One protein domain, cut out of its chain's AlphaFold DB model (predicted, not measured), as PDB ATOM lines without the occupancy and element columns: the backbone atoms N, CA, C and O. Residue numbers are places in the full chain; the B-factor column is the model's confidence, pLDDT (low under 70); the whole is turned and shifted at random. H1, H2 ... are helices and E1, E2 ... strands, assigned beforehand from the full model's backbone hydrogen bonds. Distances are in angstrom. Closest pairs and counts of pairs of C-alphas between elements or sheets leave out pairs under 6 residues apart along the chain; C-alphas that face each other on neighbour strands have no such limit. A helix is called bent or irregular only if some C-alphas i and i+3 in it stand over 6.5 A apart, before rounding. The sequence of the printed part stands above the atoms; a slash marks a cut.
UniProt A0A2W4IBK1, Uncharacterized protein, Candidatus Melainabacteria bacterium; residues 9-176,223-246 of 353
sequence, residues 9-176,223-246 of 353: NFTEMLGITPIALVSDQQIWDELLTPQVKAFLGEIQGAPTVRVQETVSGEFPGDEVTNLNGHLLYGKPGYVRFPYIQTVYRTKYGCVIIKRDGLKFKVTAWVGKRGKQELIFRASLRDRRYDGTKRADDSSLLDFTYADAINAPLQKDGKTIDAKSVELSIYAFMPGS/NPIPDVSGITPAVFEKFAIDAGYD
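This is residues 9 to 176 and 223 to 246 of the 353 residues of an uncharacterized protein of Candidatus Melainabacteria bacterium (UniProt A0A2W4IBK1). The main body is one twisted sheet of six strands, with helices H2, H3, H4 and H6 on one face; the longest helix, H6, runs along E6 at one edge. Parts of the long links, residues 55 to 77 and 137 to 163, lie toward the opposite face, while the short helices H1 and H5 are off the sheet. The printed part has 192 residues, with six named helices and six named strands in the order H1 H2 H3 H4 E1 E2 E3 E4 E5 H5 E6 H6; the sheet's order is E1 E2 E3 E4 E5 E6, all antiparallel. The class is mixed, helices and strands, though under half of the residues are in named elements. The whole is compact, with a radius of gyration of the C-alphas of 17.0 A, and spans 49 by 43 by 33 A.

Find C-alpha 10 at (-33.362, -7.100, 32.592), where H1, residues 10 to 13, begins. After it come H2, residues 18 to 21, H3, residues 24 to 31, and H4, residues 34 to 40. E1, residues 48 to 54, starts at C-alpha 48, (-11.177, 4.724, 25.244), and runs 16.5 A. Next look for E2, residues 78 to 90, the longest strand at 28.6 A, which bends by 106 degrees at Phe 81. E3, residues 93 to 99, measures 20.3 A; E4, residues 103 to 110, 23.6 A; and E5, residues 117 to 126, 28.0 A. H5 holds residues 133 to 136, and E6, residues 164 to 171, runs 23.3 A. H6, residues 228 to 242, runs 20.6 A and ends at C-alpha 242, (-36.826, 12.501, 29.221); it is irregular, with C-alphas 230 and 233 7.0 A apart.

Start with E1 to E5, a meander, each strand the antiparallel neighbour of the one before. Between E1 and E2, a hairpin, N 50 and O 85 are 2.9 A apart, within hydrogen-bond range. Likewise within range are N 86 and O 97 at 2.8 A between E2 and E3, N 96 and O 107 at 2.8 A between E3 and E4, N 106 and O 122 at 2.8 A between E4 and E5, and N 121 and O 170 at 2.8 A between E5 and the edge strand E6. H3, H4 and H6 on one face make two layers, helices over one face of a sheet. H6 is over E6, and only just over E5 with 3 of its C-alphas, at a height over the sheet of 9.7 A; it runs along the strands, at 23 degrees to E6 on the local plane. Its residues 231 to 236 alone touch H3, at a steep tilt of 54 degrees, opposite ways; the closest C-alphas are those of Leu 31 and Thr 232, 5.9 A apart. H4 is over E4 at a height of 8.5 A, and H4 and H6 are only just apart, at 8.1 A. H2 is on the same face, at a height of 6.4 A. H1 and H5 are not on the sheet. In H3 and H4 every O i to N i+4 pair is within hydrogen-bond range, in H6 9 of 11 are, and H1, H2 and H5 are too short for such a pair.

The two C-alphas farthest apart are those of Lys 112 and Asp 156, 53.5 A. Residues 177 to 222 are not printed, and across this cut C-alphas 176 and 223 are 5.7 A apart. Of the links that are printed whole, E1 to E2 and H5 to E6 are long. The mean pLDDT of the printed part is 91.0, and no printed residue is under 70.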
ATOM      1  N   ASN A   9     -37.773  -7.050  32.307       82.44
ATOM      2  CA  ASN A   9     -36.954  -5.853  32.129       82.44
ATOM      3  C   ASN A   9     -35.586  -6.084  32.787       82.44
ATOM      4  O   ASN A   9     -35.369  -5.716  33.941       82.44
ATOM      5  N   PHE A  10     -34.675  -6.729  32.059       83.38
ATOM      6  CA  PHE A  10     -33.362  -7.100  32.592       83.38
ATOM      7  C   PHE A  10     -32.516  -5.900  33.029       83.38
ATOM      8  O   PHE A  10     -31.768  -6.021  33.990       83.38
ATOM      9  N   THR A  11     -32.660  -4.740  32.383       83.44
ATOM     10  CA  THR A  11     -31.965  -3.503  32.774       83.44
ATOM     11  C   THR A  11     -32.343  -3.098  34.199       83.44
ATOM     12  O   THR A  11     -31.468  -2.930  35.046       83.44
ATOM     13  N   GLU A  12     -33.643  -3.052  34.492       80.75
ATOM     14  CA  GLU A  12     -34.157  -2.770  35.838       80.75
ATOM     15  C   GLU A  12     -33.790  -3.889  36.831       80.75
ATOM     16  O   GLU A  12     -33.405  -3.608  37.964       80.75
ATOM     17  N   MET A  13     -33.828  -5.160  36.412       82.31
ATOM     18  CA  MET A  13     -33.423  -6.294  37.262       82.31
ATOM     19  C   MET A  13     -31.932  -6.274  37.625       82.31
ATOM     20  O   MET A  13     -31.561  -6.735  38.703       82.31
ATOM     21  N   LEU A  14     -31.082  -5.735  36.747       83.69
ATOM     22  CA  LEU A  14     -29.659  -5.496  37.000       83.69
ATOM     23  C   LEU A  14     -29.410  -4.194  37.781       83.69
ATOM     24  O   LEU A  14     -28.260  -3.859  38.056       83.69
ATOM     25  N   GLY A  15     -30.469  -3.464  38.146       84.00
ATOM     26  CA  GLY A  15     -30.380  -2.204  38.882       84.00
ATOM     27  C   GLY A  15     -29.838  -1.040  38.053       84.00
ATOM     28  O   GLY A  15     -29.371  -0.062  38.631       84.00
ATOM     29  N   ILE A  16     -29.873  -1.137  36.720       90.81
ATOM     30  CA  ILE A  16     -29.460  -0.061  35.817       90.81
ATOM     31  C   ILE A  16     -30.642   0.888  35.629       90.81
ATOM     32  O   ILE A  16     -31.718   0.504  35.174       90.81
ATOM     33  N   THR A  17     -30.433   2.148  35.972       92.94
ATOM     34  CA  THR A  17     -31.466   3.182  35.965       92.94
ATOM     35  C   THR A  17     -31.486   3.934  34.635       92.94
ATOM     36  O   THR A  17     -30.452   4.034  33.969       92.94
ATOM     37  N   PRO A  18     -32.630   4.522  34.238       93.25
ATOM     38  CA  PRO A  18     -32.719   5.315  33.013       93.25
ATOM     39  C   PRO A  18     -31.685   6.444  32.933       93.25
ATOM     40  O   PRO A  18     -31.168   6.720  31.854       93.25
ATOM     41  N   ILE A  19     -31.323   7.060  34.065       94.94
ATOM     42  CA  ILE A  19     -30.334   8.140  34.061       94.94
ATOM     43  C   ILE A  19     -28.920   7.645  33.731       94.94
ATOM     44  O   ILE A  19     -28.167   8.344  33.057       94.94
ATOM     45  N   ALA A  20     -28.576   6.409  34.102       93.50
ATOM     46  CA  ALA A  20     -27.319   5.781  33.706       93.50
ATOM     47  C   ALA A  20     -27.244   5.486  32.193       93.50
ATOM     48  O   ALA A  20     -26.173   5.170  31.683       93.50
ATOM     49  N   LEU A  21     -28.352   5.610  31.453       93.81
ATOM     50  CA  LEU A  21     -28.404   5.380  30.006       93.81
ATOM     51  C   LEU A  21     -28.248   6.660  29.171       93.81
ATOM     52  O   LEU A  21     -28.206   6.570  27.944       93.81
ATOM     53  N   VAL A  22     -28.128   7.839  29.797       95.69
ATOM     54  CA  VAL A  22     -27.841   9.094  29.078       95.69
ATOM     55  C   VAL A  22     -26.541   8.934  28.287       95.69
ATOM     56  O   VAL A  22     -25.492   8.607  28.854       95.69
ATOM     57  N   SER A  23     -26.603   9.162  26.975       96.69
ATOM     58  CA  SER A  23     -25.491   8.880  26.064       96.69
ATOM     59  C   SER A  23     -24.333   9.875  26.206       96.69
ATOM     60  O   SER A  23     -24.512  11.023  26.614       96.69
ATOM     61  N   ASP A  24     -23.124   9.446  25.827       97.75
ATOM     62  CA  ASP A  24     -21.954  10.336  25.767       97.75
ATOM     63  C   ASP A  24     -22.173  11.508  24.801       97.75
ATOM     64  O   ASP A  24     -21.730  12.619  25.082       97.75
ATOM     65  N   GLN A  25     -22.897  11.276  23.700       96.94
ATOM     66  CA  GLN A  25     -23.213  12.312  22.718       96.94
ATOM     67  C   GLN A  25     -24.120  13.393  23.317       96.94
ATOM     68  O   GLN A  25     -23.793  14.569  23.220       96.94
ATOM     69  N   GLN A  26     -25.200  13.012  24.013       97.31
ATOM     70  CA  GLN A  26     -26.067  13.972  24.713       97.31
ATOM     71  C   GLN A  26     -25.290  14.774  25.760       97.31
ATOM     72  O   GLN A  26     -25.455  15.986  25.877       97.31
ATOM     73  N   ILE A  27     -24.399  14.115  26.504       97.88
ATOM     74  CA  ILE A  27     -23.531  14.789  27.472       97.88
ATOM     75  C   ILE A  27     -22.627  15.813  26.778       97.88
ATOM     76  O   ILE A  27     -22.526  16.953  27.230       97.88
ATOM     77  N   TRP A  28     -21.972  15.432  25.684       97.56
ATOM     78  CA  TRP A  28     -21.103  16.340  24.946       97.56
ATOM     79  C   TRP A  28     -21.871  17.508  24.328       97.56
ATOM     80  O   TRP A  28     -21.411  18.645  24.417       97.56
ATOM     81  N   ASP A  29     -23.025  17.256  23.717       97.19
ATOM     82  CA  ASP A  29     -23.776  18.258  22.963       97.19
ATOM     83  C   ASP A  29     -24.544  19.217  23.867       97.19
ATOM     84  O   ASP A  29     -24.445  20.433  23.677       97.19
ATOM     85  N   GLU A  30     -25.248  18.683  24.864       97.31
ATOM     86  CA  GLU A  30     -26.185  19.439  25.693       97.31
ATOM     87  C   GLU A  30     -25.568  19.824  27.048       97.31
ATOM     88  O   GLU A  30     -25.725  20.963  27.484       97.31
ATOM     89  N   LEU A  31     -24.863  18.908  27.729       97.44
ATOM     90  CA  LEU A  31     -24.442  19.119  29.124       97.44
ATOM     91  C   LEU A  31     -23.155  19.937  29.266       97.44
ATOM     92  O   LEU A  31     -23.085  20.827  30.118       97.44
ATOM     93  N   LEU A  32     -22.122  19.630  28.476       97.69
ATOM     94  CA  LEU A  32     -20.922  20.461  28.449       97.69
ATOM     95  C   LEU A  32     -21.281  21.810  27.822       97.69
ATOM     96  O   LEU A  32     -21.729  21.877  26.681       97.69
ATOM     97  N   THR A  33     -21.077  22.900  28.553       98.06
ATOM     98  CA  THR A  33     -21.442  24.230  28.054       98.06
ATOM     99  C   THR A  33     -20.487  24.714  26.960       98.06
ATOM    100  O   THR A  33     -19.359  24.212  26.853       98.06
ATOM    101  N   PRO A  34     -20.891  25.704  26.140       98.06
ATOM    102  CA  PRO A  34     -20.017  26.289  25.128       98.06
ATOM    103  C   PRO A  34     -18.651  26.729  25.669       98.06
ATOM    104  O   PRO A  34     -17.639  26.442  25.032       98.06
ATOM    105  N   GLN A  35     -18.579  27.353  26.852       97.88
ATOM    106  CA  GLN A  35     -17.293  27.750  27.436       97.88
ATOM    107  C   GLN A  35     -16.456  26.552  27.892       97.88
ATOM    108  O   GLN A  35     -15.252  26.532  27.644       97.88
ATOM    109  N   VAL A  36     -17.064  25.524  28.498       98.06
ATOM    110  CA  VAL A  36     -16.340  24.291  28.863       98.06
ATOM    111  C   VAL A  36     -15.744  23.636  27.613       98.06
ATOM    112  O   VAL A  36     -14.555  23.312  27.600       98.06
ATOM    113  N   LYS A  37     -16.523  23.512  26.529       98.06
ATOM    114  CA  LYS A  37     -16.029  22.996  25.240       98.06
ATOM    115  C   LYS A  37     -14.932  23.885  24.651       98.06
ATOM    116  O   LYS A  37     -13.944  23.361  24.147       98.06
ATOM    117  N   ALA A  38     -15.053  25.210  24.755       97.62
ATOM    118  CA  ALA A  38     -14.032  26.141  24.277       97.62
ATOM    119  C   ALA A  38     -12.688  25.962  25.006       97.62
ATOM    120  O   ALA A  38     -11.639  25.975  24.360       97.62
ATOM    121  N   PHE A  39     -12.704  25.729  26.324       97.44
ATOM    122  CA  PHE A  39     -11.484  25.440  27.086       97.44
ATOM    123  C   PHE A  39     -10.855  24.094  26.724       97.44
ATOM    124  O   PHE A  39      -9.633  23.972  26.706       97.44
ATOM    125  N   LEU A  40     -11.674  23.083  26.433       97.19
ATOM    126  CA  LEU A  40     -11.207  21.744  26.074       97.19
ATOM    127  C   LEU A  40     -10.702  21.652  24.630       97.19
ATOM    128  O   LEU A  40      -9.773  20.886  24.355       97.19
ATOM    129  N   GLY A  41     -11.310  22.414  23.720       97.06
ATOM    130  CA  GLY A  41     -11.173  22.249  22.279       97.06
ATOM    131  C   GLY A  41     -11.834  20.966  21.760       97.06
ATOM    132  O   GLY A  41     -12.527  20.252  22.482       97.06
ATOM    133  N   GLU A  42     -11.608  20.674  20.481       96.06
ATOM    134  CA  GLU A  42     -12.199  19.519  19.792       96.06
ATOM    135  C   GLU A  42     -11.731  18.179  20.378       96.06
ATOM    136  O   GLU A  42     -10.585  18.052  20.828       96.06
ATOM    137  N   ILE A  43     -12.610  17.170  20.337       96.56
ATOM    138  CA  ILE A  43     -12.276  15.778  20.666       96.56
ATOM    139  C   ILE A  43     -11.276  15.239  19.637       96.56
ATOM    140  O   ILE A  43     -11.417  15.437  18.434       96.56
ATOM    141  N   GLN A  44     -10.265  14.527  20.127       94.75
ATOM    142  CA  GLN A  44      -9.200  13.937  19.335       94.75
ATOM    143  C   GLN A  44      -9.299  12.414  19.358       94.75
ATOM    144  O   GLN A  44      -8.994  11.772  20.365       94.75
ATOM    145  N   GLY A  45      -9.653  11.840  18.209       90.44
ATOM    146  CA  GLY A  45      -9.692  10.395  18.009       90.44
ATOM    147  C   GLY A  45     -10.871   9.698  18.689       90.44
ATOM    148  O   GLY A  45     -11.785  10.329  19.219       90.44
ATOM    149  N   ALA A  46     -10.853   8.366  18.628       91.00
ATOM    150  CA  ALA A  46     -11.881   7.533  19.234       91.00
ATOM    151  C   ALA A  46     -11.755   7.511  20.770       91.00
ATOM    152  O   ALA A  46     -10.633   7.549  21.296       91.00
ATOM    153  N   PRO A  47     -12.878   7.404  21.501       94.56
ATOM    154  CA  PRO A  47     -12.836   7.247  22.943       94.56
ATOM    155  C   PRO A  47     -12.161   5.942  23.360       94.56
ATOM    156  O   PRO A  47     -12.228   4.923  22.674       94.56
ATOM    157  N   THR A  48     -11.568   5.955  24.550       94.88
ATOM    158  CA  THR A  48     -11.177   4.724  25.244       94.88
ATOM    159  C   THR A  48     -12.282   4.330  26.216       94.88
ATOM    160  O   THR A  48     -12.551   5.078  27.151       94.88
ATOM    161  N   VAL A  49     -12.894   3.161  26.014       96.19
ATOM    162  CA  VAL A  49     -13.956   2.617  26.880       96.19
ATOM    163  C   VAL A  49     -13.411   1.430  27.668       96.19
ATOM    164  O   VAL A  49     -12.790   0.538  27.089       96.19
ATOM    165  N   ARG A  50     -13.613   1.419  28.990       95.06
ATOM    166  CA  ARG A  50     -13.149   0.342  29.879       95.06
ATOM    167  C   ARG A  50     -14.151   0.081  30.995       95.06
ATOM    168  O   ARG A  50     -14.719   1.021  31.540       95.06
ATOM    169  N   VAL A  51     -14.299  -1.185  31.372       94.50
ATOM    170  CA  VAL A  51     -14.881  -1.561  32.666       94.50
ATOM    171  C   VAL A  51     -13.773  -1.473  33.712       94.50
ATOM    172  O   VAL A  51     -12.668  -1.965  33.482       94.50
ATOM    173  N   GLN A  52     -14.053  -0.809  34.827       92.62
ATOM    174  CA  GLN A  52     -13.119  -0.572  35.919       92.62
ATOM    175  C   GLN A  52     -13.649  -1.191  37.208       92.62
ATOM    176  O   GLN A  52     -14.828  -1.072  37.531       92.62
ATOM    177  N   GLU A  53     -12.743  -1.799  37.965       90.44
ATOM    178  CA  GLU A  53     -13.008  -2.400  39.276       90.44
ATOM    179  C   GLU A  53     -12.084  -1.836  40.369       90.44
ATOM    180  O   GLU A  53     -11.955  -2.418  41.439       90.44
ATOM    181  N   THR A  54     -11.446  -0.685  40.124       89.50
ATOM    182  CA  THR A  54     -10.519  -0.027  41.059       89.50
ATOM    183  C   THR A  54     -11.071   1.282  41.618       89.50
ATOM    184  O   THR A  54     -11.805   1.998  40.934       89.50
ATOM    185  N   VAL A  55     -10.653   1.620  42.843       88.94
ATOM    186  CA  VAL A  55     -10.892   2.936  43.467       88.94
ATOM    187  C   VAL A  55     -10.026   4.051  42.871       88.94
ATOM    188  O   VAL A  55     -10.333   5.233  43.021       88.94
ATOM    189  N   SER A  56      -8.932   3.687  42.199       88.88
ATOM    190  CA  SER A  56      -7.973   4.652  41.658       88.88
ATOM    191  C   SER A  56      -8.572   5.409  40.472       88.88
ATOM    192  O   SER A  56      -9.148   4.803  39.570       88.88
ATOM    193  N   GLY A  57      -8.409   6.731  40.455       84.19
ATOM    194  CA  GLY A  57      -8.729   7.561  39.294       84.19
ATOM    195  C   GLY A  57      -7.598   7.573  38.263       84.19
ATOM    196  O   GLY A  57      -6.448   7.268  38.581       84.19
ATOM    197  N   GLU A  58      -7.897   7.977  37.024       81.81
ATOM    198  CA  GLU A  58      -6.843   8.234  36.026       81.81
ATOM    199  C   GLU A  58      -6.176   9.609  36.218       81.81
ATOM    200  O   GLU A  58      -5.050   9.837  35.763       81.81
ATOM    201  N   PHE A  59      -6.871  10.530  36.893       82.00
ATOM    202  CA  PHE A  59      -6.474  11.921  37.104       82.00
ATOM    203  C   PHE A  59      -6.740  12.339  38.559       82.00
ATOM    204  O   PHE A  59      -7.608  11.756  39.208       82.00
ATOM    205  N   PRO A  60      -6.051  13.372  39.081       79.00
ATOM    206  CA  PRO A  60      -6.339  13.889  40.417       79.00
ATOM    207  C   PRO A  60      -7.800  14.342  40.554       79.00
ATOM    208  O   PRO A  60      -8.278  15.157  39.754       79.00
ATOM    209  N   GLY A  61      -8.495  13.842  41.579       77.75
ATOM    210  CA  GLY A  61      -9.914  14.123  41.825       77.75
ATOM    211  C   GLY A  61     -10.886  13.252  41.015       77.75
ATOM    212  O   GLY A  61     -12.101  13.477  41.068       77.75
ATOM    213  N   ASP A  62     -10.372  12.293  40.241       84.88
ATOM    214  CA  ASP A  62     -11.147  11.300  39.490       84.88
ATOM    215  C   ASP A  62     -11.333   9.978  40.256       84.88
ATOM    216  O   ASP A  62     -11.909   9.024  39.732       84.88
ATOM    217  N   GLU A  63     -10.835   9.893  41.486       88.62
ATOM    218  CA  GLU A  63     -10.988   8.717  42.333       88.62
ATOM    219  C   GLU A  63     -12.473   8.380  42.542       88.62
ATOM    220  O   GLU A  63     -13.364   9.241  42.490       88.62
ATOM    221  N   VAL A  64     -12.732   7.092  42.740       90.00
ATOM    222  CA  VAL A  64     -14.059   6.557  43.054       90.00
ATOM    223  C   VAL A  64     -14.024   5.942  44.448       90.00
ATOM    224  O   VAL A  64     -12.950   5.700  45.005       90.00
ATOM    225  N   THR A  65     -15.185   5.702  45.039       83.69
ATOM    226  CA  THR A  65     -15.271   5.259  46.432       83.69
ATOM    227  C   THR A  65     -15.761   3.819  46.530       83.69
ATOM    228  O   THR A  65     -16.413   3.288  45.636       83.69
ATOM    229  N   ASN A  66     -15.409   3.162  47.635       84.50
ATOM    230  CA  ASN A  66     -15.912   1.838  47.998       84.50
ATOM    231  C   ASN A  66     -16.548   1.923  49.390       84.50
ATOM    232  O   ASN A  66     -16.037   1.369  50.363       84.50
ATOM    233  N   LEU A  67     -17.618   2.715  49.496       82.81
ATOM    234  CA  LEU A  67     -18.227   3.077  50.782       82.81
ATOM    235  C   LEU A  67     -18.890   1.897  51.494       82.81
ATOM    236  O   LEU A  67     -18.927   1.868  52.718       82.81
ATOM    237  N   ASN A  68     -19.308   0.870  50.752       79.12
ATOM    238  CA  ASN A  68     -19.785  -0.385  51.335       79.12
ATOM    239  C   ASN A  68     -18.678  -1.212  52.032       79.12
ATOM    240  O   ASN A  68     -18.973  -2.261  52.607       79.12
ATOM    241  N   GLY A  69     -17.411  -0.778  51.966       74.31
ATOM    242  CA  GLY A  69     -16.288  -1.379  52.685       74.31
ATOM    243  C   GLY A  69     -15.893  -2.781  52.215       74.31
ATOM    244  O   GLY A  69     -15.149  -3.470  52.914       74.31
ATOM    245  N   HIS A  70     -16.373  -3.236  51.055       77.81
ATOM    246  CA  HIS A  70     -16.096  -4.592  50.590       77.81
ATOM    247  C   HIS A  70     -14.649  -4.775  50.133       77.81
ATOM    248  O   HIS A  70     -14.162  -4.069  49.256       77.81
ATOM    249  N   LEU A  71     -13.986  -5.807  50.653       78.75
ATOM    250  CA  LEU A  71     -12.701  -6.263  50.134       78.75
ATOM    251  C   LEU A  71     -12.943  -7.286  49.020       78.75
ATOM    252  O   LEU A  71     -13.488  -8.362  49.279       78.75
ATOM    253  N   LEU A  72     -12.516  -6.985  47.793       75.06
ATOM    254  CA  LEU A  72     -12.452  -7.991  46.731       75.06
ATOM    255  C   LEU A  72     -11.114  -8.727  46.823       75.06
ATOM    256  O   LEU A  72     -10.057  -8.118  46.979       75.06
ATOM    257  N   TYR A  73     -11.162 -10.061  46.792       79.31
ATOM    258  CA  TYR A  73      -9.988 -10.935  46.952       79.31
ATOM    259  C   TYR A  73      -9.198 -10.710  48.256       79.31
ATOM    260  O   TYR A  73      -7.989 -10.935  48.300       79.31
ATOM    261  N   GLY A  74      -9.863 -10.226  49.312       78.81
ATOM    262  CA  GLY A  74      -9.216  -9.867  50.579       78.81
ATOM    263  C   GLY A  74      -8.283  -8.653  50.485       78.81
ATOM    264  O   GLY A  74      -7.498  -8.427  51.402       78.81
ATOM    265  N   LYS A  75      -8.340  -7.878  49.392       80.75
ATOM    266  CA  LYS A  75      -7.476  -6.717  49.148       80.75
ATOM    267  C   LYS A  75      -8.289  -5.417  49.100       80.75
ATOM    268  O   LYS A  75      -9.388  -5.404  48.544       80.75
ATOM    269  N   PRO A  76      -7.756  -4.311  49.649       81.19
ATOM    270  CA  PRO A  76      -8.328  -2.986  49.440       81.19
ATOM    271  C   PRO A  76      -8.030  -2.487  48.017       81.19
ATOM    272  O   PRO A  76      -7.231  -3.075  47.289       81.19
ATOM    273  N   GLY A  77      -8.647  -1.369  47.631       82.56
ATOM    274  CA  GLY A  77      -8.365  -0.694  46.357       82.56
ATOM    275  C   GLY A  77      -9.235  -1.137  45.177       82.56
ATOM    276  O   GLY A  77      -9.088  -0.604  44.074       82.56
ATOM    277  N   TYR A  78     -10.159  -2.063  45.424       85.81
ATOM    278  CA  TYR A  78     -11.146  -2.527  44.462       85.81
ATOM    279  C   TYR A  78     -12.545  -2.075  44.865       85.81
ATOM    280  O   TYR A  78     -12.838  -1.942  46.054       85.81
ATOM    281  N   VAL A  79     -13.402  -1.856  43.874       87.19
ATOM    282  CA  VAL A  79     -14.819  -1.570  44.092       87.19
ATOM    283  C   VAL A  79     -15.648  -2.828  43.886       87.19
ATOM    284  O   VAL A  79     -15.439  -3.559  42.922       87.19
ATOM    285  N   ARG A  80     -16.628  -3.070  44.762       85.06
ATOM    286  CA  ARG A  80     -17.559  -4.201  44.599       85.06
ATOM    287  C   ARG A  80     -18.409  -4.092  43.330       85.06
ATOM    288  O   ARG A  80     -18.757  -5.119  42.754       85.06
ATOM    289  N   PHE A  81     -18.757  -2.869  42.930       87.81
ATOM    290  CA  PHE A  81     -19.615  -2.586  41.782       87.81
ATOM    291  C   PHE A  81     -18.786  -1.949  40.667       87.81
ATOM    292  O   PHE A  81     -18.455  -0.762  40.754       87.81
ATOM    293  N   PRO A  82     -18.412  -2.712  39.626       89.69
ATOM    294  CA  PRO A  82     -17.665  -2.163  38.509       89.69
ATOM    295  C   PRO A  82     -18.414  -1.011  37.843       89.69
ATOM    296  O   PRO A  82     -19.645  -0.970  37.825       89.69
ATOM    297  N   TYR A  83     -17.660  -0.092  37.259       93.62
ATOM    298  CA  TYR A  83     -18.197   1.040  36.516       93.62
ATOM    299  C   TYR A  83     -17.586   1.090  35.122       93.62
ATOM    300  O   TYR A  83     -16.478   0.608  34.880       93.62
ATOM    301  N   ILE A  84     -18.315   1.682  34.187       95.25
ATOM    302  CA  ILE A  84     -17.816   1.959  32.847       95.25
ATOM    303  C   ILE A  84     -17.176   3.337  32.873       95.25
ATOM    304  O   ILE A  84     -17.765   4.293  33.373       95.25
ATOM    305  N   GLN A  85     -15.980   3.442  32.312       96.19
ATOM    306  CA  GLN A  85     -15.290   4.698  32.085       96.19
ATOM    307  C   GLN A  85     -15.066   4.888  30.589       96.19
ATOM    308  O   GLN A  85     -14.433   4.050  29.941       96.19
ATOM    309  N   THR A  86     -15.516   6.027  30.073       97.12
ATOM    310  CA  THR A  86     -15.180   6.507  28.738       97.12
ATOM    311  C   THR A  86     -14.271   7.723  28.839       97.12
ATOM    312  O   THR A  86     -14.603   8.691  29.521       97.12
ATOM    313  N   VAL A  87     -13.131   7.693  28.150       95.62
ATOM    314  CA  VAL A  87     -12.162   8.796  28.110       95.62
ATOM    315  C   VAL A  87     -12.090   9.367  26.700       95.62
ATOM    316  O   VAL A  87     -11.677   8.678  25.765       95.62
ATOM    317  N   TYR A  88     -12.429  10.646  26.577       96.00
ATOM    318  CA  TYR A  88     -12.280  11.451  25.372       96.00
ATOM    319  C   TYR A  88     -11.089  12.387  25.549       96.00
ATOM    320  O   TYR A  88     -11.088  13.256  26.423       96.00
ATOM    321  N   ARG A  89     -10.053  12.228  24.724       94.94
ATOM    322  CA  ARG A  89      -8.979  13.227  24.643       94.94
ATOM    323  C   ARG A  89      -9.495  14.426  23.866       94.94
ATOM    324  O   ARG A  89     -10.206  14.249  22.884       94.94
ATOM    325  N   THR A  90      -9.125  15.626  24.280       95.75
ATOM    326  CA  THR A  90      -9.442  16.859  23.557       95.75
ATOM    327  C   THR A  90      -8.160  17.619  23.252       95.75
ATOM    328  O   THR A  90      -7.100  17.317  23.803       95.75
ATOM    329  N   LYS A  91      -8.240  18.627  22.379       95.81
ATOM    330  CA  LYS A  91      -7.080  19.429  21.963       95.81
ATOM    331  C   LYS A  91      -6.260  19.978  23.137       95.81
ATOM    332  O   LYS A  91      -5.033  20.031  23.050       95.81
ATOM    333  N   TYR A  92      -6.922  20.386  24.218       95.81
ATOM    334  CA  TYR A  92      -6.287  21.019  25.376       95.81
ATOM    335  C   TYR A  92      -6.465  20.241  26.685       95.81
ATOM    336  O   TYR A  92      -6.088  20.747  27.744       95.81
ATOM    337  N   GLY A  93      -7.014  19.024  26.645       94.69
ATOM    338  CA  GLY A  93      -7.364  18.302  27.862       94.69
ATOM    339  C   GLY A  93      -8.040  16.954  27.637       94.69
ATOM    340  O   GLY A  93      -7.682  16.192  26.734       94.69
ATOM    341  N   CYS A  94      -8.994  16.632  28.506       94.44
ATOM    342  CA  CYS A  94      -9.819  15.438  28.384       94.44
ATOM    343  C   CYS A  94     -11.185  15.604  29.053       94.44
ATOM    344  O   CYS A  94     -11.360  16.394  29.983       94.44
ATOM    345  N   VAL A  95     -12.135  14.793  28.594       95.81
ATOM    346  CA  VAL A  95     -13.414  14.541  29.257       95.81
ATOM    347  C   VAL A  95     -13.466  13.071  29.632       95.81
ATOM    348  O   VAL A  95     -13.165  12.204  28.812       95.81
ATOM    349  N   ILE A  96     -13.856  12.791  30.867       95.56
ATOM    350  CA  ILE A  96     -14.105  11.442  31.351       95.56
ATOM    351  C   ILE A  96     -15.566  11.356  31.741       95.56
ATOM    352  O   ILE A  96     -16.093  12.216  32.448       95.56
ATOM    353  N   ILE A  97     -16.216  10.301  31.272       97.19
ATOM    354  CA  ILE A  97     -17.586   9.985  31.630       97.19
ATOM    355  C   ILE A  97     -17.572   8.619  32.301       97.19
ATOM    356  O   ILE A  97     -17.204   7.619  31.688       97.19
ATOM    357  N   LYS A  98     -17.943   8.586  33.579       96.69
ATOM    358  CA  LYS A  98     -18.079   7.364  34.375       96.69
ATOM    359  C   LYS A  98     -19.546   7.049  34.593       96.69
ATOM    360  O   LYS A  98     -20.325   7.965  34.850       96.69
ATOM    361  N   ARG A  99     -19.918   5.773  34.525       95.12
ATOM    362  CA  ARG A  99     -21.278   5.302  34.811       95.12
ATOM    363  C   ARG A  99     -21.275   4.004  35.593       95.12
ATOM    364  O   ARG A  99     -20.510   3.099  35.269       95.12
ATOM    365  N   ASP A 100     -22.158   3.912  36.572       92.50
ATOM    366  CA  ASP A 100     -22.580   2.649  37.174       92.50
ATOM    367  C   ASP A 100     -24.096   2.469  36.975       92.50
ATOM    368  O   ASP A 100     -24.695   3.155  36.148       92.50
ATOM    369  N   GLY A 101     -24.727   1.533  37.690       91.12
ATOM    370  CA  GLY A 101     -26.169   1.300  37.566       91.12
ATOM    371  C   GLY A 101     -27.041   2.497  37.973       91.12
ATOM    372  O   GLY A 101     -28.152   2.643  37.470       91.12
ATOM    373  N   LEU A 102     -26.558   3.391  38.839       92.44
ATOM    374  CA  LEU A 102     -27.378   4.428  39.480       92.44
ATOM    375  C   LEU A 102     -26.972   5.851  39.101       92.44
ATOM    376  O   LEU A 102     -27.775   6.772  39.243       92.44
ATOM    377  N   LYS A 103     -25.732   6.059  38.655       94.62
ATOM    378  CA  LYS A 103     -25.150   7.386  38.458       94.62
ATOM    379  C   LYS A 103     -24.361   7.452  37.163       94.62
ATOM    380  O   LYS A 103     -23.617   6.535  36.823       94.62
ATOM    381  N   PHE A 104     -24.428   8.607  36.506       96.44
ATOM    382  CA  PHE A 104     -23.355   9.042  35.619       96.44
ATOM    383  C   PHE A 104     -22.636  10.250  36.212       96.44
ATOM    384  O   PHE A 104     -23.240  11.111  36.851       96.44
ATOM    385  N   LYS A 105     -21.327  10.324  35.991       96.62
ATOM    386  CA  LYS A 105     -20.457  11.420  36.412       96.62
ATOM    387  C   LYS A 105     -19.597  11.838  35.232       96.62
ATOM    388  O   LYS A 105     -18.900  11.019  34.642       96.62
ATOM    389  N   VAL A 106     -19.638  13.124  34.922       96.81
ATOM    390  CA  VAL A 106     -18.838  13.767  33.886       96.81
ATOM    391  C   VAL A 106     -17.810  14.637  34.566       96.81
ATOM    392  O   VAL A 106     -18.139  15.419  35.458       96.81
ATOM    393  N   THR A 107     -16.570  14.526  34.131       96.50
ATOM    394  CA  THR A 107     -15.463  15.333  34.619       96.50
ATOM    395  C   THR A 107     -14.616  15.782  33.439       96.50
ATOM    396  O   THR A 107     -14.352  15.016  32.515       96.50
ATOM    397  N   ALA A 108     -14.216  17.049  33.442       96.31
ATOM    398  CA  ALA A 108     -13.402  17.623  32.386       96.31
ATOM    399  C   ALA A 108     -12.181  18.323  32.970       96.31
ATOM    400  O   ALA A 108     -12.292  19.113  33.914       96.31
ATOM    401  N   TRP A 109     -11.026  18.049  32.374       94.94
ATOM    402  CA  TRP A 109      -9.753  18.631  32.767       94.94
ATOM    403  C   TRP A 109      -9.097  19.345  31.598       94.94
ATOM    404  O   TRP A 109      -9.149  18.871  30.464       94.94
ATOM    405  N   VAL A 110      -8.405  20.438  31.900       94.44
ATOM    406  CA  VAL A 110      -7.548  21.168  30.958       94.44
ATOM    407  C   VAL A 110      -6.097  21.044  31.403       94.44
ATOM    408  O   VAL A 110      -5.804  20.999  32.596       94.44
ATOM    409  N   GLY A 111      -5.175  20.998  30.446       89.44
ATOM    410  CA  GLY A 111      -3.739  21.002  30.698       89.44
ATOM    411  C   GLY A 111      -3.033  19.719  30.273       89.44
ATOM    412  O   GLY A 111      -3.621  18.759  29.774       89.44
ATOM    413  N   LYS A 112      -1.710  19.720  30.447       77.94
ATOM    414  CA  LYS A 112      -0.842  18.597  30.067       77.94
ATOM    415  C   LYS A 112      -0.818  17.529  31.157       77.94
ATOM    416  O   LYS A 112      -1.073  17.810  32.326       77.94
ATOM    417  N   ARG A 113      -0.434  16.306  30.780       71.25
ATOM    418  CA  ARG A 113      -0.264  15.194  31.725       71.25
ATOM    419  C   ARG A 113       0.653  15.589  32.891       71.25
ATOM    420  O   ARG A 113       1.762  16.058  32.659       71.25
ATOM    421  N   GLY A 114       0.182  15.404  34.122       72.12
ATOM    422  CA  GLY A 114       0.868  15.783  35.363       72.12
ATOM    423  C   GLY A 114       0.600  17.218  35.843       72.12
ATOM    424  O   GLY A 114       1.049  17.575  36.927       72.12
ATOM    425  N   LYS A 115      -0.110  18.042  35.063       81.00
ATOM    426  CA  LYS A 115      -0.492  19.428  35.397       81.00
ATOM    427  C   LYS A 115      -1.935  19.729  34.976       81.00
ATOM    428  O   LYS A 115      -2.230  20.822  34.502       81.00
ATOM    429  N   GLN A 116      -2.807  18.729  35.054       86.94
ATOM    430  CA  GLN A 116      -4.204  18.884  34.676       86.94
ATOM    431  C   GLN A 116      -4.986  19.590  35.779       86.94
ATOM    432  O   GLN A 116      -4.863  19.258  36.957       86.94
ATOM    433  N   GLU A 117      -5.850  20.511  35.382       90.88
ATOM    434  CA  GLU A 117      -6.778  21.191  36.269       90.88
ATOM    435  C   GLU A 117      -8.199  20.735  35.955       90.88
ATOM    436  O   GLU A 117      -8.638  20.816  34.810       90.88
ATOM    437  N   LEU A 118      -8.916  20.243  36.969       93.12
ATOM    438  CA  LEU A 118     -10.348  19.969  36.865       93.12
ATOM    439  C   LEU A 118     -11.087  21.295  36.670       93.12
ATOM    440  O   LEU A 118     -10.984  22.170  37.532       93.12
ATOM    441  N   ILE A 119     -11.845  21.409  35.578       95.50
ATOM    442  CA  ILE A 119     -12.595  22.622  35.218       95.50
ATOM    443  C   ILE A 119     -14.109  22.428  35.284       95.50
ATOM    444  O   ILE A 119     -14.853  23.393  35.409       95.50
ATOM    445  N   PHE A 120     -14.581  21.186  35.212       96.62
ATOM    446  CA  PHE A 120     -16.002  20.872  35.247       96.62
ATOM    447  C   PHE A 120     -16.209  19.481  35.833       96.62
ATOM    448  O   PHE A 120     -15.489  18.542  35.494       96.62
ATOM    449  N   ARG A 121     -17.194  19.353  36.716       95.75
ATOM    450  CA  ARG A 121     -17.670  18.091  37.268       95.75
ATOM    451  C   ARG A 121     -19.178  18.180  37.411       95.75
ATOM    452  O   ARG A 121     -19.665  19.062  38.111       95.75
ATOM    453  N   ALA A 122     -19.905  17.253  36.814       96.06
ATOM    454  CA  ALA A 122     -21.351  17.213  36.942       96.06
ATOM    455  C   ALA A 122     -21.871  15.774  36.953       96.06
ATOM    456  O   ALA A 122     -21.267  14.888  36.350       96.06
ATOM    457  N   SER A 123     -22.968  15.522  37.658       96.44
ATOM    458  CA  SER A 123     -23.559  14.186  37.747       96.44
ATOM    459  C   SER A 123     -25.050  14.226  38.027       96.44
ATOM    460  O   SER A 123     -25.511  15.115  38.746       96.44
ATOM    461  N   LEU A 124     -25.752  13.204  37.532       96.94
ATOM    462  CA  LEU A 124     -27.066  12.808  38.029       96.94
ATOM    463  C   LEU A 124     -26.997  11.407  38.626       96.94
ATOM    464  O   LEU A 124     -26.370  10.514  38.046       96.94
ATOM    465  N   ARG A 125     -27.654  11.226  39.771       95.56
ATOM    466  CA  ARG A 125     -27.750   9.951  40.489       95.56
ATOM    467  C   ARG A 125     -29.200   9.644  40.831       95.56
ATOM    468  O   ARG A 125     -29.867  10.486  41.414       95.56
ATOM    469  N   ASP A 126     -29.673   8.446  40.518       94.75
ATOM    470  CA  ASP A 126     -30.965   7.948  40.990       94.75
ATOM    471  C   ASP A 126     -30.930   7.732  42.511       94.75
ATOM    472  O   ASP A 126     -30.009   7.105  43.039       94.75
ATOM    473  N   ARG A 127     -31.928   8.266  43.219       93.06
ATOM    474  CA  ARG A 127     -31.966   8.267  44.688       93.06
ATOM    475  C   ARG A 127     -32.793   7.143  45.300       93.06
ATOM    476  O   ARG A 127     -32.913   7.089  46.519       93.06
ATOM    477  N   ARG A 128     -33.373   6.233  44.510       89.50
ATOM    478  CA  ARG A 128     -34.364   5.240  44.986       89.50
ATOM    479  C   ARG A 128     -33.919   4.353  46.156       89.50
ATOM    480  O   ARG A 128     -34.761   3.713  46.779       89.50
ATOM    481  N   TYR A 129     -32.614   4.253  46.411       90.19
ATOM    482  CA  TYR A 129     -32.048   3.443  47.490       90.19
ATOM    483  C   TYR A 129     -31.479   4.261  48.649       90.19
ATOM    484  O   TYR A 129     -31.043   3.649  49.626       90.19
ATOM    485  N   ASP A 130     -31.485   5.594  48.569       91.94
ATOM    486  CA  ASP A 130     -31.011   6.450  49.655       91.94
ATOM    487  C   ASP A 130     -31.771   6.163  50.958       91.94
ATOM    488  O   ASP A 130     -32.946   5.795  50.959       91.94
ATOM    489  N   GLY A 131     -31.084   6.302  52.091       89.50
ATOM    490  CA  GLY A 131     -31.612   5.904  53.394       89.50
ATOM    491  C   GLY A 131     -31.607   4.396  53.645       89.50
ATOM    492  O   GLY A 131     -32.178   3.934  54.634       89.50
ATOM    493  N   THR A 132     -30.970   3.616  52.767       90.56
ATOM    494  CA  THR A 132     -30.770   2.173  52.935       90.56
ATOM    495  C   THR A 132     -29.325   1.789  52.642       90.56
ATOM    496  O   THR A 132     -28.633   2.466  51.890       90.56
ATOM    497  N   LYS A 133     -28.871   0.629  53.130       88.69
ATOM    498  CA  LYS A 133     -27.519   0.119  52.820       88.69
ATOM    499  C   LYS A 133     -27.231  -0.017  51.319       88.69
ATOM    500  O   LYS A 133     -26.075   0.051  50.927       88.69
ATOM    501  N   ARG A 134     -28.268  -0.192  50.488       88.00
ATOM    502  CA  ARG A 134     -28.128  -0.277  49.026       88.00
ATOM    503  C   ARG A 134     -27.757   1.059  48.384       88.00
ATOM    504  O   ARG A 134     -27.325   1.060  47.240       88.00
ATOM    505  N   ALA A 135     -27.908   2.181  49.091       88.31
ATOM    506  CA  ALA A 135     -27.449   3.479  48.607       88.31
ATOM    507  C   ALA A 135     -25.940   3.474  48.332       88.31
ATOM    508  O   ALA A 135     -25.509   4.112  47.378       88.31
ATOM    509  N   ASP A 136     -25.174   2.709  49.123       88.69
ATOM    510  CA  ASP A 136     -23.714   2.600  49.044       88.69
ATOM    511  C   ASP A 136     -23.238   1.503  48.064       88.69
ATOM    512  O   ASP A 136     -22.036   1.266  47.910       88.69
ATOM    513  N   ASP A 137     -24.165   0.850  47.354       87.38
ATOM    514  CA  ASP A 137     -23.886  -0.107  46.275       87.38
ATOM    515  C   ASP A 137     -23.609   0.619  44.937       87.38
ATOM    516  O   ASP A 137     -24.092   0.243  43.869       87.38
ATOM    517  N   SER A 138     -22.827   1.697  45.000       88.62
ATOM    518  CA  SER A 138     -22.416   2.528  43.870       88.62
ATOM    519  C   SER A 138     -20.982   2.996  44.092       88.62
ATOM    520  O   SER A 138     -20.611   3.436  45.180       88.62
ATOM    521  N   SER A 139     -20.163   2.902  43.046       89.88
ATOM    522  CA  SER A 139     -18.755   3.314  43.110       89.88
ATOM    523  C   SER A 139     -18.595   4.820  42.936       89.88
ATOM    524  O   SER A 139     -17.586   5.408  43.316       89.88
ATOM    525  N   LEU A 140     -19.592   5.481  42.349       90.69
ATOM    526  CA  LEU A 140     -19.506   6.882  41.948       90.69
ATOM    527  C   LEU A 140     -19.973   7.863  43.038       90.69
ATOM    528  O   LEU A 140     -20.214   9.041  42.748       90.69
ATOM    529  N   LEU A 141     -20.110   7.401  44.280       88.25
ATOM    530  CA  LEU A 141     -20.531   8.207  45.425       88.25
ATOM    531  C   LEU A 141     -19.381   9.038  45.994       88.25
ATOM    532  O   LEU A 141     -18.218   8.648  45.924       88.25
ATOM    533  N   ASP A 142     -19.724  10.182  46.580       79.44
ATOM    534  CA  ASP A 142     -18.768  11.063  47.260       79.44
ATOM    535  C   ASP A 142     -18.801  10.896  48.788       79.44
ATOM    536  O   ASP A 142     -17.798  11.125  49.459       79.44
ATOM    537  N   PHE A 143     -19.942  10.474  49.331       83.38
ATOM    538  CA  PHE A 143     -20.184  10.207  50.747       83.38
ATOM    539  C   PHE A 143     -21.283   9.144  50.883       83.38
ATOM    540  O   PHE A 143     -21.920   8.785  49.891       83.38
ATOM    541  N   THR A 144     -21.458   8.592  52.086       86.00
ATOM    542  CA  THR A 144     -22.477   7.558  52.328       86.00
ATOM    543  C   THR A 144     -23.872   8.167  52.303       86.00
ATOM    544  O   THR A 144     -24.118   9.215  52.900       86.00
ATOM    545  N   TYR A 145     -24.795   7.486  51.628       87.31
ATOM    546  CA  TYR A 145     -26.212   7.856  51.607       87.31
ATOM    547  C   TYR A 145     -27.076   6.815  52.325       87.31
ATOM    548  O   TYR A 145     -28.303   6.847  52.219       87.31
ATOM    549  N   ALA A 146     -26.456   5.886  53.058       89.12
ATOM    550  CA  ALA A 146     -27.161   4.793  53.714       89.12
ATOM    551  C   ALA A 146     -28.004   5.235  54.920       89.12
ATOM    552  O   ALA A 146     -28.946   4.536  55.294       89.12
ATOM    553  N   ASP A 147     -27.691   6.388  55.512       87.69
ATOM    554  CA  ASP A 147     -28.414   6.915  56.667       87.69
ATOM    555  C   ASP A 147     -29.822   7.390  56.303       87.69
ATOM    556  O   ASP A 147     -30.011   8.109  55.322       87.69
ATOM    557  N   ALA A 148     -30.810   7.066  57.145       87.44
ATOM    558  CA  ALA A 148     -32.231   7.360  56.917       87.44
ATOM    559  C   ALA A 148     -32.545   8.850  56.679       87.44
ATOM    560  O   ALA A 148     -33.543   9.171  56.040       87.44
ATOM    561  N   ILE A 149     -31.684   9.762  57.147       85.00
ATOM    562  CA  ILE A 149     -31.778  11.205  56.876       85.00
ATOM    563  C   ILE A 149     -31.676  11.546  55.379       85.00
ATOM    564  O   ILE A 149     -32.145  12.596  54.947       85.00
ATOM    565  N   ASN A 150     -31.081  10.654  54.587       88.94
ATOM    566  CA  ASN A 150     -30.934  10.797  53.146       88.94
ATOM    567  C   ASN A 150     -32.084  10.181  52.357       88.94
ATOM    568  O   ASN A 150     -32.052  10.269  51.135       88.94
ATOM    569  N   ALA A 151     -33.075   9.569  53.011       88.81
ATOM    570  CA  ALA A 151     -34.184   8.931  52.315       88.81
ATOM    571  C   ALA A 151     -34.847   9.886  51.296       88.81
ATOM    572  O   ALA A 151     -34.904  11.100  51.535       88.81
ATOM    573  N   PRO A 152     -35.366   9.360  50.170       86.19
ATOM    574  CA  PRO A 152     -36.141  10.151  49.219       86.19
ATOM    575  C   PRO A 152     -37.342  10.832  49.878       86.19
ATOM    576  O   PRO A 152     -37.728  10.491  50.999       86.19
ATOM    577  N   LEU A 153     -37.951  11.779  49.158       85.75
ATOM    578  CA  LEU A 153     -39.090  12.564  49.636       85.75
ATOM    579  C   LEU A 153     -40.136  11.702  50.361       85.75
ATOM    580  O   LEU A 153     -40.565  10.652  49.879       85.75
ATOM    581  N   GLN A 154     -40.558  12.173  51.533       83.06
ATOM    582  CA  GLN A 154     -41.560  11.506  52.355       83.06
ATOM    583  C   GLN A 154     -42.788  12.396  52.531       83.06
ATOM    584  O   GLN A 154     -42.671  13.611  52.684       83.06
ATOM    585  N   LYS A 155     -43.966  11.774  52.557       78.88
ATOM    586  CA  LYS A 155     -45.247  12.387  52.913       78.88
ATOM    587  C   LYS A 155     -45.899  11.531  53.995       78.88
ATOM    588  O   LYS A 155     -45.937  10.309  53.870       78.88
ATOM    589  N   ASP A 156     -46.339  12.162  55.081       77.88
ATOM    590  CA  ASP A 156     -46.959  11.491  56.235       77.88
ATOM    591  C   ASP A 156     -46.114  10.324  56.798       77.88
ATOM    592  O   ASP A 156     -46.624   9.259  57.150       77.88
ATOM    593  N   GLY A 157     -44.788  10.508  56.836       76.25
ATOM    594  CA  GLY A 157     -43.832   9.510  57.333       76.25
ATOM    595  C   GLY A 157     -43.591   8.315  56.401       76.25
ATOM    596  O   GLY A 157     -42.978   7.334  56.819       76.25
ATOM    597  N   LYS A 158     -44.065   8.364  55.149       79.50
ATOM    598  CA  LYS A 158     -43.847   7.323  54.133       79.50
ATOM    599  C   LYS A 158     -43.146   7.899  52.914       79.50
ATOM    600  O   LYS A 158     -43.460   9.004  52.489       79.50
ATOM    601  N   THR A 159     -42.220   7.136  52.332       81.88
ATOM    602  CA  THR A 159     -41.593   7.511  51.054       81.88
ATOM    603  C   THR A 159     -42.673   7.607  49.982       81.88
ATOM    604  O   THR A 159     -43.489   6.692  49.852       81.88
ATOM    605  N   ILE A 160     -42.715   8.726  49.257       85.81
ATOM    606  CA  ILE A 160     -43.671   8.893  48.162       85.81
ATOM    607  C   ILE A 160     -43.289   7.969  47.006       85.81
ATOM    608  O   ILE A 160     -42.110   7.774  46.721       85.81
ATOM    609  N   ASP A 161     -44.288   7.418  46.319       84.75
ATOM    610  CA  ASP A 161     -44.065   6.656  45.090       84.75
ATOM    611  C   ASP A 161     -43.785   7.619  43.923       84.75
ATOM    612  O   ASP A 161     -44.668   7.969  43.129       84.75
ATOM    613  N   ALA A 162     -42.554   8.131  43.903       89.00
ATOM    614  CA  ALA A 162     -42.034   9.040  42.896       89.00
ATOM    615  C   ALA A 162     -40.547   8.775  42.658       89.00
ATOM    616  O   ALA A 162     -39.805   8.411  43.573       89.00
ATOM    617  N   LYS A 163     -40.095   8.993  41.424       92.38
ATOM    618  CA  LYS A 163     -38.681   8.852  41.078       92.38
ATOM    619  C   LYS A 163     -37.969  10.185  41.248       92.38
ATOM    620  O   LYS A 163     -38.409  11.192  40.692       92.38
ATOM    621  N   SER A 164     -36.828  10.179  41.932       94.38
ATOM    622  CA  SER A 164     -35.984  11.364  42.048       94.38
ATOM    623  C   SER A 164     -34.531  11.110  41.666       94.38
ATOM    624  O   SER A 164     -33.993  10.010  41.837       94.38
ATOM    625  N   VAL A 165     -33.908  12.154  41.122       96.19
ATOM    626  CA  VAL A 165     -32.467  12.211  40.864       96.19
ATOM    627  C   VAL A 165     -31.813  13.315  41.678       96.19
ATOM    628  O   VAL A 165     -32.343  14.416  41.788       96.19
ATOM    629  N   GLU A 166     -30.629  13.038  42.205       95.56
ATOM    630  CA  GLU A 166     -29.734  14.030  42.783       95.56
ATOM    631  C   GLU A 166     -28.857  14.653  41.697       95.56
ATOM    632  O   GLU A 166     -28.221  13.955  40.906       95.56
ATOM    633  N   LEU A 167     -28.784  15.976  41.732       95.44
ATOM    634  CA  LEU A 167     -27.955  16.839  40.916       95.44
ATOM    635  C   LEU A 167     -26.683  17.253  41.661       95.44
ATOM    636  O   LEU A 167     -26.745  17.782  42.770       95.44
ATOM    637  N   SER A 168     -25.534  17.151  40.990       94.00
ATOM    638  CA  SER A 168     -24.297  17.815  41.424       94.00
ATOM    639  C   SER A 168     -23.652  18.570  40.262       94.00
ATOM    640  O   SER A 168     -23.494  18.007  39.179       94.00
ATOM    641  N   ILE A 169     -23.253  19.831  40.483       94.75
ATOM    642  CA  ILE A 169     -22.573  20.686  39.494       94.75
ATOM    643  C   ILE A 169     -21.417  21.412  40.172       94.75
ATOM    644  O   ILE A 169     -21.602  22.095  41.177       94.75
ATOM    645  N   TYR A 170     -20.241  21.336  39.563       93.81
ATOM    646  CA  TYR A 170     -19.068  22.109  39.934       93.81
ATOM    647  C   TYR A 170     -18.362  22.582  38.668       93.81
ATOM    648  O   TYR A 170     -18.112  21.795  37.755       93.81
ATOM    649  N   ALA A 171     -18.007  23.861  38.622       95.25
ATOM    650  CA  ALA A 171     -17.254  24.431  37.518       95.25
ATOM    651  C   ALA A 171     -16.197  25.399  38.032       95.25
ATOM    652  O   ALA A 171     -16.447  26.200  38.932       95.25
ATOM    653  N   PHE A 172     -15.016  25.308  37.437       94.56
ATOM    654  CA  PHE A 172     -13.816  25.994  37.872       94.56
ATOM    655  C   PHE A 172     -13.122  26.577  36.644       94.56
ATOM    656  O   PHE A 172     -12.674  25.853  35.759       94.56
ATOM    657  N   MET A 173     -13.022  27.897  36.589       94.88
ATOM    658  CA  MET A 173     -12.257  28.596  35.570       94.88
ATOM    659  C   MET A 173     -10.784  28.160  35.676       94.88
ATOM    660  O   MET A 173     -10.219  28.247  36.781       94.88
ATOM    661  N   PRO A 174     -10.150  27.719  34.574       92.50
ATOM    662  CA  PRO A 174      -8.740  27.336  34.574       92.50
ATOM    663  C   PRO A 174      -7.841  28.427  35.177       92.50
ATOM    664  O   PRO A 174      -8.071  29.619  34.973       92.50
ATOM    665  N   GLY A 175      -6.828  28.028  35.944       90.62
ATOM    666  CA  GLY A 175      -5.836  28.910  36.566       90.62
ATOM    667  C   GLY A 175      -6.348  29.765  37.730       90.62
ATOM    668  O   GLY A 175      -5.576  30.517  38.316       90.62
ATOM    669  N   SER A 176      -7.631  29.670  38.094       93.06
ATOM    670  CA  SER A 176      -8.242  30.567  39.089       93.06
ATOM    671  C   SER A 176      -8.364  29.987  40.502       93.06
ATOM    672  O   SER A 176      -8.892  30.661  41.396       93.06
ATOM    673  N   ASN A 223     -12.821  30.566  40.362       93.75
ATOM    674  CA  ASN A 223     -13.852  31.350  39.666       93.75
ATOM    675  C   ASN A 223     -14.828  30.374  39.002       93.75
ATOM    676  O   ASN A 223     -14.369  29.376  38.454       93.75
ATOM    677  N   PRO A 224     -16.146  30.624  39.031       93.69
ATOM    678  CA  PRO A 224     -17.081  29.808  38.274       93.69
ATOM    679  C   PRO A 224     -16.852  30.024  36.776       93.69
ATOM    680  O   PRO A 224     -16.371  31.080  36.362       93.69
ATOM    681  N   ILE A 225     -17.233  29.042  35.961       96.69
ATOM    682  CA  ILE A 225     -17.386  29.239  34.516       96.69
ATOM    683  C   ILE A 225     -18.777  29.867  34.294       96.69
ATOM    684  O   ILE A 225     -19.769  29.221  34.642       96.69
ATOM    685  N   PRO A 226     -18.878  31.112  33.784       93.88
ATOM    686  CA  PRO A 226     -20.118  31.896  33.807       93.88
ATOM    687  C   PRO A 226     -21.364  31.240  33.201       93.88
ATOM    688  O   PRO A 226     -22.463  31.445  33.712       93.88
ATOM    689  N   ASP A 227     -21.226  30.477  32.117       96.81
ATOM    690  CA  ASP A 227     -22.380  29.898  31.418       96.81
ATOM    691  C   ASP A 227     -22.921  28.614  32.074       96.81
ATOM    692  O   ASP A 227     -24.078  28.254  31.856       96.81
ATOM    693  N   VAL A 228     -22.138  27.960  32.942       97.12
ATOM    694  CA  VAL A 228     -22.517  26.694  33.589       97.12
ATOM    695  C   VAL A 228     -23.763  26.855  34.447       97.12
ATOM    696  O   VAL A 228     -24.709  26.085  34.304       97.12
ATOM    697  N   SER A 229     -23.817  27.881  35.299       92.88
ATOM    698  CA  SER A 229     -24.972  28.090  36.183       92.88
ATOM    699  C   SER A 229     -26.257  28.455  35.436       92.88
ATOM    700  O   SER A 229     -27.339  28.285  35.990       92.88
ATOM    701  N   GLY A 230     -26.150  28.976  34.208       93.56
ATOM    702  CA  GLY A 230     -27.302  29.346  33.382       93.56
ATOM    703  C   GLY A 230     -27.819  28.215  32.490       93.56
ATOM    704  O   GLY A 230     -29.005  28.190  32.182       93.56
ATOM    705  N   ILE A 231     -26.949  27.285  32.081       97.12
ATOM    706  CA  ILE A 231     -27.275  26.240  31.096       97.12
ATOM    707  C   ILE A 231     -27.485  24.881  31.765       97.12
ATOM    708  O   ILE A 231     -28.508  24.228  31.560       97.12
ATOM    709  N   THR A 232     -26.518  24.441  32.572       97.31
ATOM    710  CA  THR A 232     -26.440  23.060  33.062       97.31
ATOM    711  C   THR A 232     -27.665  22.604  33.872       97.31
ATOM    712  O   THR A 232     -28.105  21.476  33.642       97.31
ATOM    713  N   PRO A 233     -28.270  23.419  34.767       96.75
ATOM    714  CA  PRO A 233     -29.472  22.999  35.492       96.75
ATOM    715  C   PRO A 233     -30.636  22.613  34.570       96.75
ATOM    716  O   PRO A 233     -31.215  21.544  34.735       96.75
ATOM    717  N   ALA A 234     -30.926  23.430  33.551       97.12
ATOM    718  CA  ALA A 234     -32.030  23.180  32.624       97.12
ATOM    719  C   ALA A 234     -31.801  21.925  31.766       97.12
ATOM    720  O   ALA A 234     -32.734  21.171  31.497       97.12
ATOM    721  N   VAL A 235     -30.552  21.665  31.371       98.00
ATOM    722  CA  VAL A 235     -30.190  20.444  30.635       98.00
ATOM    723  C   VAL A 235     -30.398  19.200  31.495       98.00
ATOM    724  O   VAL A 235     -30.929  18.199  31.021       98.00
ATOM    725  N   PHE A 236     -30.036  19.255  32.776       98.00
ATOM    726  CA  PHE A 236     -30.289  18.141  33.683       98.00
ATOM    727  C   PHE A 236     -31.770  17.925  33.981       98.00
ATOM    728  O   PHE A 236     -32.199  16.774  34.044       98.00
ATOM    729  N   GLU A 237     -32.558  18.995  34.112       97.88
ATOM    730  CA  GLU A 237     -34.019  18.892  34.185       97.88
ATOM    731  C   GLU A 237     -34.571  18.177  32.950       97.88
ATOM    732  O   GLU A 237     -35.339  17.229  33.093       97.88
ATOM    733  N   LYS A 238     -34.114  18.556  31.750       97.81
ATOM    734  CA  LYS A 238     -34.482  17.882  30.502       97.81
ATOM    735  C   LYS A 238     -34.109  16.396  30.524       97.81
ATOM    736  O   LYS A 238     -34.968  15.565  30.257       97.81
ATOM    737  N   PHE A 239     -32.874  16.040  30.885       98.06
ATOM    738  CA  PHE A 239     -32.456  14.633  30.972       98.06
ATOM    739  C   PHE A 239     -33.304  13.830  31.962       98.06
ATOM    740  O   PHE A 239     -33.663  12.691  31.675       98.06
ATOM    741  N   ALA A 240     -33.639  14.413  33.113       97.62
ATOM    742  CA  ALA A 240     -34.471  13.763  34.116       97.62
ATOM    743  C   ALA A 240     -35.922  13.583  33.626       97.62
ATOM    744  O   ALA A 240     -36.490  12.504  33.798       97.62
ATOM    745  N   ILE A 241     -36.497  14.593  32.963       97.00
ATOM    746  CA  ILE A 241     -37.833  14.524  32.348       97.00
ATOM    747  C   ILE A 241     -37.873  13.443  31.263       97.00
ATOM    748  O   ILE A 241     -38.735  12.566  31.313       97.00
ATOM    749  N   ASP A 242     -36.920  13.464  30.327       96.38
ATOM    750  CA  ASP A 242     -36.826  12.501  29.221       96.38
ATOM    751  C   ASP A 242     -36.681  11.056  29.745       96.38
ATOM    752  O   ASP A 242     -37.180  10.106  29.142       96.38
ATOM    753  N   ALA A 243     -36.036  10.891  30.903       95.25
ATOM    754  CA  ALA A 243     -35.848   9.614  31.586       95.25
ATOM    755  C   ALA A 243     -37.016   9.214  32.520       95.25
ATOM    756  O   ALA A 243     -36.972   8.150  33.147       95.25
ATOM    757  N   GLY A 244     -38.071  10.033  32.605       95.06
ATOM    758  CA  GLY A 244     -39.296   9.743  33.354       95.06
ATOM    759  C   GLY A 244     -39.179   9.920  34.870       95.06
ATOM    760  O   GLY A 244     -39.806   9.160  35.611       95.06
ATOM    761  N   TYR A 245     -38.367  10.872  35.333       96.00
ATOM    762  CA  TYR A 245     -38.272  11.245  36.745       96.00
ATOM    763  C   TYR A 245     -39.290  12.326  37.124       96.00
ATOM    764  O   TYR A 245     -39.612  13.216  36.339       96.00
ATOM    765  N   ASP A 246     -39.772  12.261  38.363       95.56
ATOM    766  CA  ASP A 246     -40.753  13.194  38.915       95.56
ATOM    767  C   ASP A 246     -40.079  14.406  39.568       95.56
ATOM    768  O   ASP A 246     -40.607  15.519  39.515       95.56
TER     769      ASP A 246